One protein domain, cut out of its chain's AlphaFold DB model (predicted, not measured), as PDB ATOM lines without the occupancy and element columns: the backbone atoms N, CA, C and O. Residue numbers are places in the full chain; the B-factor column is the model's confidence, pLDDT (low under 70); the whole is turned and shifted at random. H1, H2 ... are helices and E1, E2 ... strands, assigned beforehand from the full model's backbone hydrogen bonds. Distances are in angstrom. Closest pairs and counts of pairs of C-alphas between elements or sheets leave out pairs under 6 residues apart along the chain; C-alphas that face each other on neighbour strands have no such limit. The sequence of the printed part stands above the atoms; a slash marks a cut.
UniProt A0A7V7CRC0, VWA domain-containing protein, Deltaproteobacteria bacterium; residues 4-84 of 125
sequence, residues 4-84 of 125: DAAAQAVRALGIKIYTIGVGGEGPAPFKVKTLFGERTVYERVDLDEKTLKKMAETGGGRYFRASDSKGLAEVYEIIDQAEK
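AT A GLANCE: This is residues 4 to 84 of the 125 residues of the protein "VWA domain-containing protein" of Deltaproteobacteria bacterium (UniProt A0A7V7CRC0). Two parallel strands, E1 and E4, lie side by side in the middle of a small body, with helix H2 over one side of them and helix H3 over the other; H1 packs on H2. The antiparallel hairpin E2 and E3 reaches away from this body as a two-stranded arm, which makes the length of the domain. The printed part has 81 residues, with three named helices and four named strands in the order H1 E1 E2 E3 H2 E4 H3, and the class is mixed, helices and strands. The whole is loose, with a radius of gyration of the C-alphas of 16.8 A, and spans 54 by 29 by 16 A.

IN THESE COORDINATES: Strand E1, residues 17 to 22, begins at C-alpha 17, (-40.682, 27.250, 31.610), and is 15.9 A long from first to last C-alpha. E4, residues 60 to 66, is 19.7 A long. H2 holds residues 49 to 58 over 14.0 A, and H3 residues 69 to 82 over 20.2 A, ending at C-alpha 82, (-28.323, 23.461, 30.933). H1, residues 4 to 12, begins at C-alpha 4, (-49.374, 34.743, 31.077), and is 12.6 A long. E2, residues 27 to 34, measures 19.5 A, and E3, residues 37 to 44, 21.9 A.

HOW THE PARTS SIT: E1 and E4 are parallel neighbours, with 13 degrees between their directions; N 21 and O 64, 2.8 A apart, and N 64 and O 19, 2.9 A apart, are within hydrogen-bond range. H2 comes closest to E1 at the C-alphas of Ala 56 and Tyr 18, 5.3 A apart, and to E4 at those of Ala 56 and Arg 62, 5.1 A apart. The closest C-alphas of H3 and E4 are those of Leu 72 and Ala 66, 5.0 A apart. H2 and H3 are apart. H1 and H2 touch, with the C-alphas of Ala 7 and Met 55 closest at 5.8 A; they run the same way at a shallow tilt of 26 degrees. E2 and E3 form an antiparallel hairpin, with 151 degrees between their directions; N 30 and O 41 are 2.8 A apart, and N 39 and O 32 are 2.9 A apart, both within hydrogen-bond range. E1 and E2 are apart. In H1, H2 and H3 every O i to N i+4 pair is within hydrogen-bond range.

THE WHOLE: The two C-alphas farthest apart in the domain are those of Phe 36 and Lys 84, at 54.6 A. The printed part has no cut, and its six links between named elements are tight. The mean pLDDT of the printed part is 82.6; residues 24 to 27, 44 and 84 are under 70.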
ATOM      1  N   ASP A   4     -50.206  33.832  30.285       78.81
ATOM      2  CA  ASP A   4     -49.374  34.743  31.077       78.81
ATOM      3  C   ASP A   4     -49.546  34.541  32.593       78.81
ATOM      4  O   ASP A   4     -48.560  34.482  33.329       78.81
ATOM      5  N   ALA A   5     -50.786  34.402  33.077       82.44
ATOM      6  CA  ALA A   5     -51.052  34.180  34.500       82.44
ATOM      7  C   ALA A   5     -50.518  32.818  34.971       82.44
ATOM      8  O   ALA A   5     -49.977  32.708  36.071       82.44
ATOM      9  N   ALA A   6     -50.618  31.790  34.120       81.94
ATOM     10  CA  ALA A   6     -50.027  30.485  34.394       81.94
ATOM     11  C   ALA A   6     -48.494  30.571  34.487       81.94
ATOM     12  O   ALA A   6     -47.907  30.038  35.428       81.94
ATOM     13  N   ALA A   7     -47.845  31.298  33.571       81.94
ATOM     14  CA  ALA A   7     -46.394  31.468  33.584       81.94
ATOM     15  C   ALA A   7     -45.893  32.179  34.854       81.94
ATOM     16  O   ALA A   7     -44.893  31.768  35.444       81.94
ATOM     17  N   GLN A   8     -46.614  33.202  35.324       80.88
ATOM     18  CA  GLN A   8     -46.272  33.909  36.563       80.88
ATOM     19  C   GLN A   8     -46.400  33.021  37.807       80.88
ATOM     20  O   GLN A   8     -45.523  33.052  38.671       80.88
ATOM     21  N   ALA A   9     -47.450  32.199  37.887       84.06
ATOM     22  CA  ALA A   9     -47.641  31.274  39.003       84.06
ATOM     23  C   ALA A   9     -46.512  30.232  39.084       84.06
ATOM     24  O   ALA A   9     -45.970  29.973  40.155       84.06
ATOM     25  N   VAL A  10     -46.109  29.674  37.941       81.94
ATOM     26  CA  VAL A  10     -45.018  28.691  37.854       81.94
ATOM     27  C   VAL A  10     -43.670  29.323  38.222       81.94
ATOM     28  O   VAL A  10     -42.890  28.723  38.965       81.94
ATOM     29  N   ARG A  11     -43.430  30.573  37.801       79.88
ATOM     30  CA  ARG A  11     -42.250  31.342  38.218       79.88
ATOM     31  C   ARG A  11     -42.207  31.546  39.734       79.88
ATOM     32  O   ARG A  11     -41.140  31.411  40.329       79.88
ATOM     33  N   ALA A  12     -43.345  31.844  40.366       83.06
ATOM     34  CA  ALA A  12     -43.432  32.008  41.821       83.06
ATOM     35  C   ALA A  12     -43.074  30.720  42.588       83.06
ATOM     36  O   ALA A  12     -42.610  30.788  43.723       83.06
ATOM     37  N   LEU A  13     -43.222  29.555  41.952       83.94
ATOM     38  CA  LEU A  13     -42.816  28.251  42.481       83.94
ATOM     39  C   LEU A  13     -41.344  27.901  42.186       83.94
ATOM     40  O   LEU A  13     -40.893  26.809  42.526       83.94
ATOM     41  N   GLY A  14     -40.584  28.797  41.545       80.06
ATOM     42  CA  GLY A  14     -39.181  28.565  41.186       80.06
ATOM     43  C   GLY A  14     -38.983  27.530  40.072       80.06
ATOM     44  O   GLY A  14     -37.897  26.961  39.943       80.06
ATOM     45  N   ILE A  15     -40.023  27.266  39.278       82.94
ATOM     46  CA  ILE A  15     -39.994  26.330  38.152       82.94
ATOM     47  C   ILE A  15     -39.724  27.122  36.868       82.94
ATOM     48  O   ILE A  15     -40.359  28.148  36.621       82.94
ATOM     49  N   LYS A  16     -38.788  26.641  36.042       84.88
ATOM     50  CA  LYS A  16     -38.465  27.248  34.744       84.88
ATOM     51  C   LYS A  16     -39.399  26.732  33.654       84.88
ATOM     52  O   LYS A  16     -39.662  25.532  33.592       84.88
ATOM     53  N   ILE A  17     -39.862  27.619  32.775       87.25
ATOM     54  CA  ILE A  17     -40.682  27.250  31.610       87.25
ATOM     55  C   ILE A  17     -39.865  27.409  30.332       87.25
ATOM     56  O   ILE A  17     -39.418  28.505  30.007       87.25
ATOM     57  N   TYR A  18     -39.755  26.325  29.568       89.50
ATOM     58  CA  TYR A  18     -39.243  26.338  28.200       89.50
ATOM     59  C   TYR A  18     -40.398  26.110  27.235       89.50
ATOM     60  O   TYR A  18     -41.233  25.233  27.449       89.50
ATOM     61  N   THR A  19     -40.448  26.899  26.169       91.38
ATOM     62  CA  THR A  19     -41.479  26.770  25.134       91.38
ATOM     63  C   THR A  19     -40.831  26.322  23.839       91.38
ATOM     64  O   THR A  19     -39.872  26.955  23.393       91.38
ATOM     65  N   ILE A  20     -41.372  25.275  23.220       90.69
ATOM     66  CA  ILE A  20     -40.862  24.738  21.961       90.69
ATOM     67  C   ILE A  20     -41.937  24.911  20.892       90.69
ATOM     68  O   ILE A  20     -43.025  24.347  20.989       90.69
ATOM     69  N   GLY A  21     -41.640  25.724  19.883       88.44
ATOM     70  CA  GLY A  21     -42.465  25.860  18.694       88.44
ATOM     71  C   GLY A  21     -42.171  24.733  17.715       88.44
ATOM     72  O   GLY A  21     -41.071  24.700  17.168       88.44
ATOM     73  N   VAL A  22     -43.134  23.837  17.495       83.69
ATOM     74  CA  VAL A  22     -42.990  22.712  16.560       83.69
ATOM     75  C   VAL A  22     -43.737  23.023  15.267       83.69
ATOM     76  O   VAL A  22     -44.948  23.243  15.289       83.69
ATOM     77  N   GLY A  23     -43.022  23.039  14.144       75.50
ATOM     78  CA  GLY A  23     -43.621  23.267  12.829       75.50
ATOM     79  C   GLY A  23     -42.583  23.544  11.746       75.50
ATOM     80  O   GLY A  23     -41.630  24.292  11.966       75.50
ATOM     81  N   GLY A  24     -42.786  22.950  10.569       67.62
ATOM     82  CA  GLY A  24     -41.932  23.179   9.405       67.62
ATOM     83  C   GLY A  24     -42.059  24.600   8.846       67.62
ATOM     84  O   GLY A  24     -43.048  25.299   9.072       67.62
ATOM     85  N   GLU A  25     -41.053  25.040   8.092       62.22
ATOM     86  CA  GLU A  25     -41.099  26.298   7.345       62.22
ATOM     87  C   GLU A  25     -41.958  26.122   6.087       62.22
ATOM     88  O   GLU A  25     -41.465  25.785   5.015       62.22
ATOM     89  N   GLY A  26     -43.274  26.294   6.213       66.75
ATOM     90  CA  GLY A  26     -44.163  26.224   5.057       66.75
ATOM     91  C   GLY A  26     -45.605  25.866   5.396       66.75
ATOM     92  O   GLY A  26     -45.942  25.630   6.558       66.75
ATOM     93  N   PRO A  27     -46.483  25.855   4.384       67.94
ATOM     94  CA  PRO A  27     -47.862  25.456   4.579       67.94
ATOM     95  C   PRO A  27     -47.942  23.959   4.909       67.94
ATOM     96  O   PRO A  27     -47.317  23.124   4.252       67.94
ATOM     97  N   ALA A  28     -48.705  23.623   5.945       73.88
ATOM     98  CA  ALA A  28     -48.901  22.250   6.389       73.88
ATOM     99  C   ALA A  28     -50.059  21.600   5.608       73.88
ATOM    100  O   ALA A  28     -51.033  22.282   5.278       73.88
ATOM    101  N   PRO A  29     -49.980  20.295   5.294       78.50
ATOM    102  CA  PRO A  29     -51.061  19.587   4.622       78.50
ATOM    103  C   PRO A  29     -52.215  19.307   5.596       78.50
ATOM    104  O   PRO A  29     -52.085  18.515   6.528       78.50
ATOM    105  N   PHE A  30     -53.373  19.902   5.335       81.19
ATOM    106  CA  PHE A  30     -54.632  19.639   6.024       81.19
ATOM    107  C   PHE A  30     -55.556  18.809   5.145       81.19
ATOM    108  O   PHE A  30     -55.779  19.121   3.975       81.19
ATOM    109  N   LYS A  31     -56.136  17.749   5.709       83.19
ATOM    110  CA  LYS A  31     -57.208  17.004   5.047       83.19
ATOM    111  C   LYS A  31     -58.537  17.689   5.330       83.19
ATOM    112  O   LYS A  31     -59.019  17.657   6.459       83.19
ATOM    113  N   VAL A  32     -59.141  18.271   4.302       84.44
ATOM    114  CA  VAL A  32     -60.484  18.848   4.385       84.44
ATOM    115  C   VAL A  32     -61.489  17.906   3.729       84.44
ATOM    116  O   VAL A  32     -61.278  17.415   2.616       84.44
ATOM    117  N   LYS A  33     -62.595  17.626   4.425       82.12
ATOM    118  CA  LYS A  33     -63.728  16.900   3.843       82.12
ATOM    119  C   LYS A  33     -64.564  17.872   3.024       82.12
ATOM    120  O   LYS A  33     -65.103  18.835   3.559       82.12
ATOM    121  N   THR A  34     -64.683  17.599   1.734       81.06
ATOM    122  CA  THR A  34     -65.598  18.302   0.827       81.06
ATOM    123  C   THR A  34     -66.722  17.368   0.385       81.06
ATOM    124  O   THR A  34     -66.628  16.154   0.560       81.06
ATOM    125  N   LEU A  35     -67.780  17.923  -0.218       81.12
ATOM    126  CA  LEU A  35     -68.929  17.161  -0.742       81.12
ATOM    127  C   LEU A  35     -68.536  16.069  -1.764       81.12
ATOM    128  O   LEU A  35     -69.322  15.161  -2.009       81.12
ATOM    129  N   PHE A  36     -67.322  16.134  -2.322       80.19
ATOM    130  CA  PHE A  36     -66.784  15.203  -3.320       80.19
ATOM    131  C   PHE A  36     -65.639  14.311  -2.793       80.19
ATOM    132  O   PHE A  36     -64.987  13.635  -3.585       80.19
ATOM    133  N   GLY A  37     -65.374  14.296  -1.479       83.62
ATOM    134  CA  GLY A  37     -64.331  13.468  -0.854       83.62
ATOM    135  C   GLY A  37     -63.312  14.251  -0.017       83.62
ATOM    136  O   GLY A  37     -63.459  15.453   0.227       83.62
ATOM    137  N   GLU A  38     -62.277  13.552   0.458       88.06
ATOM    138  CA  GLU A  38     -61.157  14.159   1.187       88.06
ATOM    139  C   GLU A  38     -60.180  14.819   0.207       88.06
ATOM    140  O   GLU A  38     -59.663  14.169  -0.702       88.06
ATOM    141  N   ARG A  39     -59.901  16.110   0.405       84.88
ATOM    142  CA  ARG A  39     -58.892  16.856  -0.352       84.88
ATOM    143  C   ARG A  39     -57.804  17.343   0.596       84.88
ATOM    144  O   ARG A  39     -58.104  17.881   1.658       84.88
ATOM    145  N   THR A  40     -56.547  17.191   0.197       84.62
ATOM    146  CA  THR A  40     -55.419  17.804   0.907       84.62
ATOM    147  C   THR A  40     -55.276  19.259   0.467       84.62
ATOM    148  O   THR A  40     -55.154  19.537  -0.728       84.62
ATOM    149  N   VAL A  41     -55.300  20.185   1.420       83.38
ATOM    150  CA  VAL A  41     -55.074  21.621   1.222       83.38
ATOM    151  C   VAL A  41     -53.857  22.028   2.040       83.38
ATOM    152  O   VAL A  41     -53.688  21.582   3.168       83.38
ATOM    153  N   TYR A  42     -52.990  22.845   1.455       78.69
ATOM    154  CA  TYR A  42     -51.800  23.361   2.119       78.69
ATOM    155  C   TYR A  42     -52.135  24.721   2.724       78.69
ATOM    156  O   TYR A  42     -52.370  25.677   1.987       78.69
ATOM    157  N   GLU A  43     -52.169  24.804   4.053       73.00
ATOM    158  CA  GLU A  43     -52.505  26.031   4.777       73.00
ATOM    159  C   GLU A  43     -51.342  26.458   5.670       73.00
ATOM    160  O   GLU A  43     -50.655  25.629   6.274       73.00
ATOM    161  N   ARG A  44     -51.073  27.765   5.719       68.94
ATOM    162  CA  ARG A  44     -50.003  28.306   6.553       68.94
ATOM    163  C   ARG A  44     -50.458  28.261   8.005       68.94
ATOM    164  O   ARG A  44     -51.394  28.954   8.384       68.94
ATOM    165  N   VAL A  45     -49.794  27.437   8.807       70.00
ATOM    166  CA  VAL A  45     -50.039  27.399  10.248       70.00
ATOM    167  C   VAL A  45     -49.266  28.548  10.872       70.00
ATOM    168  O   VAL A  45     -48.041  28.491  10.986       70.00
ATOM    169  N   ASP A  46     -49.981  29.599  11.254       70.62
ATOM    170  CA  ASP A  46     -49.396  30.703  12.001       70.62
ATOM    171  C   ASP A  46     -49.177  30.265  13.451       70.62
ATOM    172  O   ASP A  46     -50.087  30.226  14.279       70.62
ATOM    173  N   LEU A  47     -47.935  29.896  13.753       78.75
ATOM    174  CA  LEU A  47     -47.494  29.669  15.120       78.75
ATOM    175  C   LEU A  47     -47.334  31.024  15.821       78.75
ATOM    176  O   LEU A  47     -46.515  31.844  15.404       78.75
ATOM    177  N   ASP A  48     -48.064  31.245  16.917       83.50
ATOM    178  CA  ASP A  48     -47.910  32.452  17.735       83.50
ATOM    179  C   ASP A  48     -46.633  32.394  18.590       83.50
ATOM    180  O   ASP A  48     -46.631  32.170  19.803       83.50
ATOM    181  N   GLU A  49     -45.500  32.611  17.928       85.19
ATOM    182  CA  GLU A  49     -44.195  32.669  18.573       85.19
ATOM    183  C   GLU A  49     -44.067  33.811  19.575       85.19
ATOM    184  O   GLU A  49     -43.244  33.725  20.485       85.19
ATOM    185  N   LYS A  50     -44.832  34.898  19.408       88.31
ATOM    186  CA  LYS A  50     -44.740  36.059  20.301       88.31
ATOM    187  C   LYS A  50     -45.221  35.677  21.691       88.31
ATOM    188  O   LYS A  50     -44.529  35.950  22.672       88.31
ATOM    189  N   THR A  51     -46.359  34.992  21.765       87.81
ATOM    190  CA  THR A  51     -46.890  34.484  23.030       87.81
ATOM    191  C   THR A  51     -45.957  33.438  23.638       87.81
ATOM    192  O   THR A  51     -45.651  33.518  24.826       87.81
ATOM    193  N   LEU A  52     -45.415  32.513  22.836       89.00
ATOM    194  CA  LEU A  52     -44.473  31.500  23.330       89.00
ATOM    195  C   LEU A  52     -43.195  32.122  23.916       89.00
ATOM    196  O   LEU A  52     -42.804  31.783  25.033       89.00
ATOM    197  N   LYS A  53     -42.587  33.088  23.216       89.75
ATOM    198  CA  LYS A  53     -41.410  33.825  23.707       89.75
ATOM    199  C   LYS A  53     -41.703  34.531  25.027       89.75
ATOM    200  O   LYS A  53     -40.956  34.357  25.987       89.75
ATOM    201  N   LYS A  54     -42.836  35.233  25.109       89.62
ATOM    202  CA  LYS A  54     -43.261  35.935  26.327       89.62
ATOM    203  C   LYS A  54     -43.456  34.983  27.512       89.62
ATOM    204  O   LYS A  54     -43.069  35.313  28.634       89.62
ATOM    205  N   MET A  55     -44.023  33.798  27.285       87.88
ATOM    206  CA  MET A  55     -44.198  32.788  28.332       87.88
ATOM    207  C   MET A  55     -42.863  32.225  28.825       87.88
ATOM    208  O   MET A  55     -42.679  32.097  30.035       87.88
ATOM    209  N   ALA A  56     -41.930  31.925  27.916       89.25
ATOM    210  CA  ALA A  56     -40.594  31.462  28.287       89.25
ATOM    211  C   ALA A  56     -39.828  32.519  29.094       89.25
ATOM    212  O   ALA A  56     -39.272  32.197  30.143       89.25
ATOM    213  N   GLU A  57     -39.864  33.783  28.665       88.25
ATOM    214  CA  GLU A  57     -39.250  34.903  29.393       88.25
ATOM    215  C   GLU A  57     -39.875  35.087  30.780       88.25
ATOM    216  O   GLU A  57     -39.170  35.193  31.785       88.25
ATOM    217  N   THR A  58     -41.209  35.067  30.853       86.12
ATOM    218  CA  THR A  58     -41.938  35.203  32.120       86.12
ATOM    219  C   THR A  58     -41.612  34.052  33.070       86.12
ATOM    220  O   THR A  58     -41.422  34.283  34.262       86.12
ATOM    221  N   GLY A  59     -41.507  32.829  32.550       83.69
ATOM    222  CA  GLY A  59     -41.135  31.635  33.303       83.69
ATOM    223  C   GLY A  59     -39.629  31.444  33.502       83.69
ATOM    224  O   GLY A  59     -39.235  30.402  34.014       83.69
ATOM    225  N   GLY A  60     -38.778  32.398  33.106       82.19
ATOM    226  CA  GLY A  60     -37.326  32.344  33.324       82.19
ATOM    227  C   GLY A  60     -36.574  31.268  32.528       82.19
ATOM    228  O   GLY A  60     -35.463  30.904  32.914       82.19
ATOM    229  N   GLY A  61     -37.168  30.739  31.456       86.88
ATOM    230  CA  GLY A  61     -36.523  29.822  30.515       86.88
ATOM    231  C   GLY A  61     -36.283  30.472  29.150       86.88
ATOM    232  O   GLY A  61     -36.101  31.684  29.039       86.88
ATOM    233  N   ARG A  62     -36.228  29.654  28.094       89.44
ATOM    234  CA  ARG A  62     -35.960  30.098  26.714       89.44
ATOM    235  C   ARG A  62     -36.949  29.498  25.719       89.44
ATOM    236  O   ARG A  62     -37.473  28.404  25.930       89.44
ATOM    237  N   TYR A  63     -37.190  30.238  24.640       91.44
ATOM    238  CA  TYR A  63     -37.945  29.765  23.485       91.44
ATOM    239  C   TYR A  63     -37.019  29.039  22.509       91.44
ATOM    240  O   TYR A  63     -35.939  29.539  22.190       91.44
ATOM    241  N   PHE A  64     -37.481  27.900  22.003       89.88
ATOM    242  CA  PHE A  64     -36.817  27.130  20.961       89.88
ATOM    243  C   PHE A  64     -37.778  26.867  19.804       89.88
ATOM    244  O   PHE A  64     -38.984  26.716  20.007       89.88
ATOM    245  N   ARG A  65     -37.242  26.778  18.589       87.19
ATOM    246  CA  ARG A  65     -37.991  26.375  17.399       87.19
ATOM    247  C   ARG A  65     -37.440  25.047  16.898       87.19
ATOM    248  O   ARG A  65     -36.238  24.938  16.683       87.19
ATOM    249  N   ALA A  66     -38.320  24.075  16.703       86.44
ATOM    250  CA  ALA A  66     -37.991  22.772  16.148       86.44
ATOM    251  C   ALA A  66     -38.799  22.552  14.863       86.44
ATOM    252  O   ALA A  66     -40.026  22.437  14.891       86.44
ATOM    253  N   SER A  67     -38.100  22.513  13.730       82.75
ATOM    254  CA  SER A  67     -38.721  22.306  12.416       82.75
ATOM    255  C   SER A  67     -39.031  20.833  12.135       82.75
ATOM    256  O   SER A  67     -39.891  20.533  11.310       82.75
ATOM    257  N   ASP A  68     -38.348  19.916  12.825       80.62
ATOM    258  CA  ASP A  68     -38.499  18.471  12.691       80.62
ATOM    259  C   ASP A  68     -38.227  17.735  14.021       80.62
ATOM    260  O   ASP A  68     -37.881  18.334  15.045       80.62
ATOM    261  N   SER A  69     -38.388  16.410  14.009       83.56
ATOM    262  CA  SER A  69     -38.156  15.565  15.185       83.56
ATOM    263  C   SER A  69     -36.697  15.552  15.654       83.56
ATOM    264  O   SER A  69     -36.454  15.309  16.834       83.56
ATOM    265  N   LYS A  70     -35.726  15.795  14.760       85.31
ATOM    266  CA  LYS A  70     -34.299  15.825  15.118       85.31
ATOM    267  C   LYS A  70     -33.965  17.101  15.880       85.31
ATOM    268  O   LYS A  70     -33.425  17.020  16.976       85.31
ATOM    269  N   GLY A  71     -34.390  18.253  15.370       84.12
ATOM    270  CA  GLY A  71     -34.256  19.537  16.050       84.12
ATOM    271  C   GLY A  71     -34.995  19.556  17.387       84.12
ATOM    272  O   GLY A  71     -34.515  20.150  18.346       84.12
ATOM    273  N   LEU A  72     -36.124  18.849  17.502       86.81
ATOM    274  CA  LEU A  72     -36.790  18.677  18.794       86.81
ATOM    275  C   LEU A  72     -35.907  17.910  19.794       86.81
ATOM    276  O   LEU A  72     -35.801  18.328  20.945       86.81
ATOM    277  N   ALA A  73     -35.266  16.819  19.364       88.00
ATOM    278  CA  ALA A  73     -34.353  16.047  20.206       88.00
ATOM    279  C   ALA A  73     -33.133  16.875  20.647       88.00
ATOM    280  O   ALA A  73     -32.796  16.876  21.827       88.00
ATOM    281  N   GLU A  74     -32.541  17.652  19.737       88.69
ATOM    282  CA  GLU A  74     -31.432  18.565  20.052       88.69
ATOM    283  C   GLU A  74     -31.830  19.615  21.099       88.69
ATOM    284  O   GLU A  74     -31.086  19.884  22.042       88.69
ATOM    285  N   VAL A  75     -33.036  20.185  20.989       88.50
ATOM    286  CA  VAL A  75     -33.558  21.130  21.987       88.50
ATOM    287  C   VAL A  75     -33.682  20.473  23.363       88.50
ATOM    288  O   VAL A  75     -33.322  21.095  24.364       88.50
ATOM    289  N   TYR A  76     -34.154  19.225  23.432       86.88
ATOM    290  CA  TYR A  76     -34.209  18.486  24.694       86.88
ATOM    291  C   TYR A  76     -32.819  18.260  25.295       86.88
ATOM    292  O   TYR A  76     -32.654  18.474  26.495       86.88
ATOM    293  N   GLU A  77     -31.819  17.903  24.488       88.50
ATOM    294  CA  GLU A  77     -30.440  17.741  24.967       88.50
ATOM    295  C   GLU A  77     -29.852  19.051  25.501       88.50
ATOM    296  O   GLU A  77     -29.213  19.060  26.552       88.50
ATOM    297  N   ILE A  78     -30.101  20.177  24.824       85.81
ATOM    298  CA  ILE A  78     -29.651  21.500  25.282       85.81
ATOM    299  C   ILE A  78     -30.280  21.850  26.635       85.81
ATOM    300  O   ILE A  78     -29.595  22.375  27.519       85.81
ATOM    301  N   ILE A  79     -31.582  21.588  26.803       86.69
ATOM    302  CA  ILE A  79     -32.287  21.845  28.063       86.69
ATOM    303  C   ILE A  79     -31.728  20.947  29.174       86.69
ATOM    304  O   ILE A  79     -31.442  21.451  30.258       86.69
ATOM    305  N   ASP A  80     -31.519  19.658  28.898       83.12
ATOM    306  CA  ASP A  80     -30.963  18.703  29.861       83.12
ATOM    307  C   ASP A  80     -29.553  19.105  30.320       83.12
ATOM    308  O   ASP A  80     -29.275  19.175  31.518       83.12
ATOM    309  N   GLN A  81     -28.675  19.485  29.387       82.81
ATOM    310  CA  GLN A  81     -27.326  19.957  29.713       82.81
ATOM    311  C   GLN A  81     -27.332  21.244  30.543       82.81
ATOM    312  O   GLN A  81     -26.518  21.385  31.458       82.81
ATOM    313  N   ALA A  82     -28.230  22.183  30.233       78.69
ATOM    314  CA  ALA A  82     -28.323  23.461  30.933       78.69
ATOM    315  C   ALA A  82     -28.940  23.337  32.338       78.69
ATOM    316  O   ALA A  82     -28.606  24.128  33.219       78.69
ATOM    317  N   GLU A  83     -29.828  22.362  32.550       77.56
ATOM    318  CA  GLU A  83     -30.558  22.165  33.807       77.56
ATOM    319  C   GLU A  83     -30.087  20.955  34.617       77.56
ATOM    320  O   GLU A  83     -30.780  20.582  35.566       77.56
ATOM    321  N   LYS A  84     -28.911  20.378  34.311       61.53
ATOM    322  CA  LYS A  84     -28.267  19.342  35.134       61.53
ATOM    323  C   LYS A  84     -28.218  19.781  36.599       61.53
ATOM    324  O   LYS A  84     -27.308  20.468  37.053       61.53
TER     325      LYS A  84